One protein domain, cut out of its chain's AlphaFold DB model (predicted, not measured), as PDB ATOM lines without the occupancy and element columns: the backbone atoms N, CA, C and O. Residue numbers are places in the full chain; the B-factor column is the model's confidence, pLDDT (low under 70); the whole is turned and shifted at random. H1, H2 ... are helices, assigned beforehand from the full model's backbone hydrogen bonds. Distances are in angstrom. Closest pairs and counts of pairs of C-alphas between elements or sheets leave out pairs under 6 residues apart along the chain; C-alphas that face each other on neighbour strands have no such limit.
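AT A GLANCE: This is residues 47 to 91 of the 209 residues of an uncharacterized protein of marine sediment metagenome (UniProt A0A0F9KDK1). A loop of residues 47 to 58 leads into two helices, H1 and H2, which meet near their ends at a corner and make an open L. The loop lies at the end of H1 away from the corner, and residues 79 to 91, of which 79 to 90 belong to H2, stick out as a free arm. The printed part has 45 residues, with two named helices, H1 then H2 along the chain, and no named strand; its class is all helix. It is extended, with a radius of gyration of the C-alphas of 14.8 A, and its outline is flat, with spans of 39 by 25 by 12 A.

HOW THE PARTS SIT: Residues 47 to 58 have no named element, and their C-alphas lie 14 to 20 A from the mean of all C-alphas. H1, residues 59 to 72, and H2, residues 74 to 90, are joined by a tight link of 1 residue, Asn 73. The two helices are close but not clearly touching, with 1 pair of C-alphas within 8 A. Their closest C-alphas, those of Arg 70 and Val 77, are 6.7 A apart. Their lines stand about perpendicular, at 88 degrees, and their centres are 20.2 A apart. Residues 71 to 76, of which 74 to 76 belong to H2, stand free. In H1 and H2 every O i to N i+4 pair is within hydrogen-bond range.

IN THESE COORDINATES: H1 runs from Lys 59, C-alpha at (277.595, 190.377, 272.877), to Arg 72, 19.8 A from first to last C-alpha. H2, the longest helix with 17 residues, begins at Arg 74, C-alpha at (285.799, 179.128, 256.504). It ends at Leu 90, C-alpha at (302.550, 194.749, 247.846), 24.5 A from first to last C-alpha.

THE WHOLE: The two C-alphas farthest apart, those of Glu 47 and Leu 90, are 39.8 A apart. The printed part has no cut. The mean pLDDT of the printed part is 91.6, and no printed residue is under 70.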
ATOM      1  N   GLU A  47     275.918 194.842 278.159       92.62
ATOM      2  CA  GLU A  47     276.087 193.517 277.546       92.62
ATOM      3  C   GLU A  47     275.739 193.511 276.050       92.62
ATOM      4  O   GLU A  47     275.843 192.479 275.390       92.62
ATOM      5  N   PHE A  48     275.356 194.658 275.488       93.56
ATOM      6  CA  PHE A  48     275.139 194.859 274.060       93.56
ATOM      7  C   PHE A  48     276.278 195.707 273.480       93.56
ATOM      8  O   PHE A  48     276.908 196.509 274.176       93.56
ATOM      9  N   SER A  49     276.584 195.524 272.197       91.56
ATOM     10  CA  SER A  49     277.615 196.322 271.525       91.56
ATOM     11  C   SER A  49     277.215 197.798 271.450       91.56
ATOM     12  O   SER A  49     276.048 198.129 271.212       91.56
ATOM     13  N   ARG A  50     278.201 198.683 271.638       86.38
ATOM     14  CA  ARG A  50     278.018 200.137 271.560       86.38
ATOM     15  C   ARG A  50     277.751 200.525 270.103       86.38
ATOM     16  O   ARG A  50     278.607 200.341 269.249       86.38
ATOM     17  N   SER A  51     276.565 201.053 269.832       83.88
ATOM     18  CA  SER A  51     276.168 201.623 268.540       83.88
ATOM     19  C   SER A  51     275.132 202.722 268.777       83.88
ATOM     20  O   SER A  51     274.614 202.833 269.892       83.88
ATOM     21  N   LYS A  52     274.800 203.509 267.741       80.81
ATOM     22  CA  LYS A  52     273.815 204.606 267.829       80.81
ATOM     23  C   LYS A  52     272.499 204.172 268.499       80.81
ATOM     24  O   LYS A  52     271.963 204.930 269.296       80.81
ATOM     25  N   ASN A  53     272.050 202.933 268.254       78.94
ATOM     26  CA  ASN A  53     270.786 202.391 268.772       78.94
ATOM     27  C   ASN A  53     270.933 201.151 269.679       78.94
ATOM     28  O   ASN A  53     269.923 200.542 270.027       78.94
ATOM     29  N   SER A  54     272.152 200.792 270.112       79.56
ATOM     30  CA  SER A  54     272.511 199.511 270.766       79.56
ATOM     31  C   SER A  54     272.145 198.261 269.943       79.56
ATOM     32  O   SER A  54     271.084 198.183 269.328       79.56
ATOM     33  N   SER A  55     273.005 197.239 269.942       90.38
ATOM     34  CA  SER A  55     272.723 195.983 269.218       90.38
ATOM     35  C   SER A  55     271.382 195.350 269.634       90.38
ATOM     36  O   SER A  55     270.954 195.474 270.784       90.38
ATOM     37  N   VAL A  56     270.704 194.670 268.705       93.62
ATOM     38  CA  VAL A  56     269.481 193.889 268.987       93.62
ATOM     39  C   VAL A  56     269.820 192.603 269.752       93.62
ATOM     40  O   VAL A  56     269.026 192.133 270.567       93.62
ATOM     41  N   TRP A  57     271.014 192.050 269.538       95.94
ATOM     42  CA  TRP A  57     271.512 190.848 270.209       95.94
ATOM     43  C   TRP A  57     272.602 191.197 271.227       95.94
ATOM     44  O   TRP A  57     273.365 192.149 271.025       95.94
ATOM     45  N   CYS A  58     272.688 190.432 272.319       96.00
ATOM     46  CA  CYS A  58     273.765 190.590 273.296       96.00
ATOM     47  C   CYS A  58     275.119 190.179 272.694       96.00
ATOM     48  O   CYS A  58     275.182 189.449 271.702       96.00
ATOM     49  N   LYS A  59     276.213 190.635 273.312       95.62
ATOM     50  CA  LYS A  59     277.595 190.377 272.877       95.62
ATOM     51  C   LYS A  59     277.890 188.889 272.703       95.62
ATOM     52  O   LYS A  59     278.530 188.519 271.725       95.62
ATOM     53  N   GLU A  60     277.390 188.051 273.608       97.00
ATOM     54  CA  GLU A  60     277.541 186.593 273.538       97.00
ATOM     55  C   GLU A  60     276.886 186.030 272.275       97.00
ATOM     56  O   GLU A  60     277.552 185.370 271.483       97.00
ATOM     57  N   CYS A  61     275.613 186.357 272.026       97.00
ATOM     58  CA  CYS A  61     274.898 185.900 270.834       97.00
ATOM     59  C   CYS A  61     275.522 186.446 269.542       97.00
ATOM     60  O   CYS A  61     275.637 185.716 268.560       97.00
ATOM     61  N   CYS A  62     275.970 187.705 269.531       95.62
ATOM     62  CA  CYS A  62     276.708 188.270 268.399       95.62
ATOM     63  C   CYS A  62     278.015 187.510 268.139       95.62
ATOM     64  O   CYS A  62     278.306 187.175 266.991       95.62
ATOM     65  N   SER A  63     278.788 187.227 269.192       95.50
ATOM     66  CA  SER A  63     280.056 186.499 269.102       95.50
ATOM     67  C   SER A  63     279.846 185.069 268.604       95.50
ATOM     68  O   SER A  63     280.506 184.644 267.655       95.50
ATOM     69  N   ALA A  64     278.863 184.360 269.167       96.25
ATOM     70  CA  ALA A  64     278.495 183.008 268.758       96.25
ATOM     71  C   ALA A  64     278.056 182.965 267.288       96.25
ATOM     72  O   ALA A  64     278.549 182.141 266.518       96.25
ATOM     73  N   ASN A  65     277.205 183.901 266.858       95.88
ATOM     74  CA  ASN A  65     276.786 183.988 265.463       95.88
ATOM     75  C   ASN A  65     277.957 184.310 264.520       95.88
ATOM     76  O   ASN A  65     278.077 183.701 263.459       95.88
ATOM     77  N   ALA A  66     278.853 185.222 264.908       94.62
ATOM     78  CA  ALA A  66     280.043 185.543 264.124       94.62
ATOM     79  C   ALA A  66     281.012 184.352 264.025       94.62
ATOM     80  O   ALA A  66     281.617 184.132 262.976       94.62
ATOM     81  N   ALA A  67     281.167 183.563 265.092       95.69
ATOM     82  CA  ALA A  67     281.951 182.329 265.076       95.69
ATOM     83  C   ALA A  67     281.313 181.265 264.166       95.69
ATOM     84  O   ALA A  67     281.996 180.702 263.313       95.69
ATOM     85  N   ALA A  68     279.998 181.052 264.273       96.19
ATOM     86  CA  ALA A  68     279.263 180.120 263.422       96.19
ATOM     87  C   ALA A  68     279.302 180.529 261.940       96.19
ATOM     88  O   ALA A  68     279.448 179.679 261.062       96.19
ATOM     89  N   TRP A  69     279.202 181.829 261.642       96.50
ATOM     90  CA  TRP A  69     279.374 182.343 260.284       96.50
ATOM     91  C   TRP A  69     280.797 182.104 259.771       96.50
ATOM     92  O   TRP A  69     280.939 181.561 258.680       96.50
ATOM     93  N   ARG A  70     281.837 182.418 260.562       95.12
ATOM     94  CA  ARG A  70     283.241 182.163 260.184       95.12
ATOM     95  C   ARG A  70     283.510 180.684 259.926       95.12
ATOM     96  O   ARG A  70     284.224 180.371 258.984       95.12
ATOM     97  N   ASN A  71     282.927 179.785 260.720       95.88
ATOM     98  CA  ASN A  71     283.094 178.346 260.529       95.88
ATOM     99  C   ASN A  71     282.408 177.861 259.240       95.88
ATOM    100  O   ASN A  71     283.031 177.203 258.412       95.88
ATOM    101  N   ARG A  72     281.149 178.260 259.016       96.88
ATOM    102  CA  ARG A  72     280.413 177.909 257.787       96.88
ATOM    103  C   ARG A  72     281.032 178.515 256.527       96.88
ATOM    104  O   ARG A  72     280.979 177.902 255.472       96.88
ATOM    105  N   ASN A  73     281.648 179.688 256.643       96.81
ATOM    106  CA  ASN A  73     282.290 180.404 255.537       96.81
ATOM    107  C   ASN A  73     283.820 180.317 255.613       96.81
ATOM    108  O   ASN A  73     284.514 181.220 255.150       96.81
ATOM    109  N   ARG A  74     284.364 179.243 256.207       95.19
ATOM    110  CA  ARG A  74     285.799 179.128 256.504       95.19
ATOM    111  C   ARG A  74     286.668 179.352 255.273       95.19
ATOM    112  O   ARG A  74     287.626 180.109 255.351       95.19
ATOM    113  N   GLN A  75     286.325 178.733 254.145       95.38
ATOM    114  CA  GLN A  75     287.080 178.901 252.901       95.38
ATOM    115  C   GLN A  75     287.071 180.353 252.415       95.38
ATOM    116  O   GLN A  75     288.126 180.889 252.102       95.38
ATOM    117  N   HIS A  76     285.911 181.011 252.427       93.69
ATOM    118  CA  HIS A  76     285.794 182.414 252.031       93.69
ATOM    119  C   HIS A  76     286.613 183.342 252.941       93.69
ATOM    120  O   HIS A  76     287.285 184.247 252.456       93.69
ATOM    121  N   VAL A  77     286.598 183.100 254.257       93.12
ATOM    122  CA  VAL A  77     287.408 183.865 255.218       93.12
ATOM    123  C   VAL A  77     288.899 183.656 254.961       93.12
ATOM    124  O   VAL A  77     289.634 184.636 254.888       93.12
ATOM    125  N   LEU A  78     289.333 182.405 254.780       92.75
ATOM    126  CA  LEU A  78     290.732 182.081 254.491       92.75
ATOM    127  C   LEU A  78     291.205 182.721 253.186       92.75
ATOM    128  O   LEU A  78     292.302 183.271 253.149       92.75
ATOM    129  N   GLU A  79     290.381 182.687 252.140       93.25
ATOM    130  CA  GLU A  79     290.710 183.320 250.865       93.25
ATOM    131  C   GLU A  79     290.800 184.841 251.018       93.25
ATOM    132  O   GLU A  79     291.818 185.433 250.674       93.25
ATOM    133  N   ALA A  80     289.810 185.480 251.646       90.44
ATOM    134  CA  ALA A  80     289.832 186.922 251.890       90.44
ATOM    135  C   ALA A  80     291.007 187.368 252.783       90.44
ATOM    136  O   ALA A  80     291.528 188.476 252.616       90.44
ATOM    137  N   ASP A  81     291.417 186.545 253.750       89.69
ATOM    138  CA  ASP A  81     292.606 186.774 254.580       89.69
ATOM    139  C   ASP A  81     293.898 186.591 253.773       89.69
ATOM    140  O   ASP A  81     294.833 187.383 253.929       89.69
ATOM    141  N   ARG A  82     293.949 185.607 252.865       88.44
ATOM    142  CA  ARG A  82     295.071 185.404 251.942       88.44
ATOM    143  C   ARG A  82     295.220 186.588 250.996       88.44
ATOM    144  O   ARG A  82     296.319 187.122 250.883       88.44
ATOM    145  N   THR A  83     294.127 187.040 250.380       89.06
ATOM    146  CA  THR A  83     294.124 188.209 249.495       89.06
ATOM    147  C   THR A  83     294.557 189.462 250.249       89.06
ATOM    148  O   THR A  83     295.443 190.162 249.775       89.06
ATOM    149  N   ARG A  84     294.015 189.728 251.450       85.00
ATOM    150  CA  ARG A  84     294.435 190.881 252.272       85.00
ATOM    151  C   ARG A  84     295.902 190.820 252.675       85.00
ATOM    152  O   ARG A  84     296.581 191.843 252.671       85.00
ATOM    153  N   SER A  85     296.390 189.637 253.037       86.38
ATOM    154  CA  SER A  85     297.806 189.432 253.348       86.38
ATOM    155  C   SER A  85     298.682 189.700 252.123       86.38
ATOM    156  O   SER A  85     299.681 190.403 252.231       86.38
ATOM    157  N   ALA A  86     298.282 189.198 250.952       87.00
ATOM    158  CA  ALA A  86     298.996 189.398 249.697       87.00
ATOM    159  C   ALA A  86     299.006 190.869 249.258       87.00
ATOM    160  O   ALA A  86     300.064 191.389 248.921       87.00
ATOM    161  N   THR A  87     297.869 191.569 249.313       86.69
ATOM    162  CA  THR A  87     297.799 192.990 248.943       86.69
ATOM    163  C   THR A  87     298.623 193.857 249.881       86.69
ATOM    164  O   THR A  87     299.352 194.729 249.423       86.69
ATOM    165  N   ARG A  88     298.589 193.576 251.187       88.00
ATOM    166  CA  ARG A  88     299.425 194.263 252.173       88.00
ATOM    167  C   ARG A  88     300.919 194.032 251.924       88.00
ATOM    168  O   ARG A  88     301.699 194.952 252.105       88.00
ATOM    169  N   LEU A  89     301.331 192.852 251.456       86.69
ATOM    170  CA  LEU A  89     302.723 192.604 251.056       86.69
ATOM    171  C   LEU A  89     303.153 193.403 249.815       86.69
ATOM    172  O   LEU A  89     304.349 193.580 249.617       86.69
ATOM    173  N   LEU A  90     302.227 193.891 248.991       88.88
ATOM    174  CA  LEU A  90     302.550 194.749 247.846       88.88
ATOM    175  C   LEU A  90     302.640 196.237 248.225       88.88
ATOM    176  O   LEU A  90     303.163 197.019 247.439       88.88
ATOM    177  N   ASP A  91     302.156 196.625 249.408       90.38
ATOM    178  CA  ASP A  91     302.222 197.999 249.913       90.38
ATOM    179  C   ASP A  91     303.663 198.347 250.354       90.38
ATOM    180  O   ASP A  91     304.185 197.724 251.290       90.38
TER     181      ASP A  91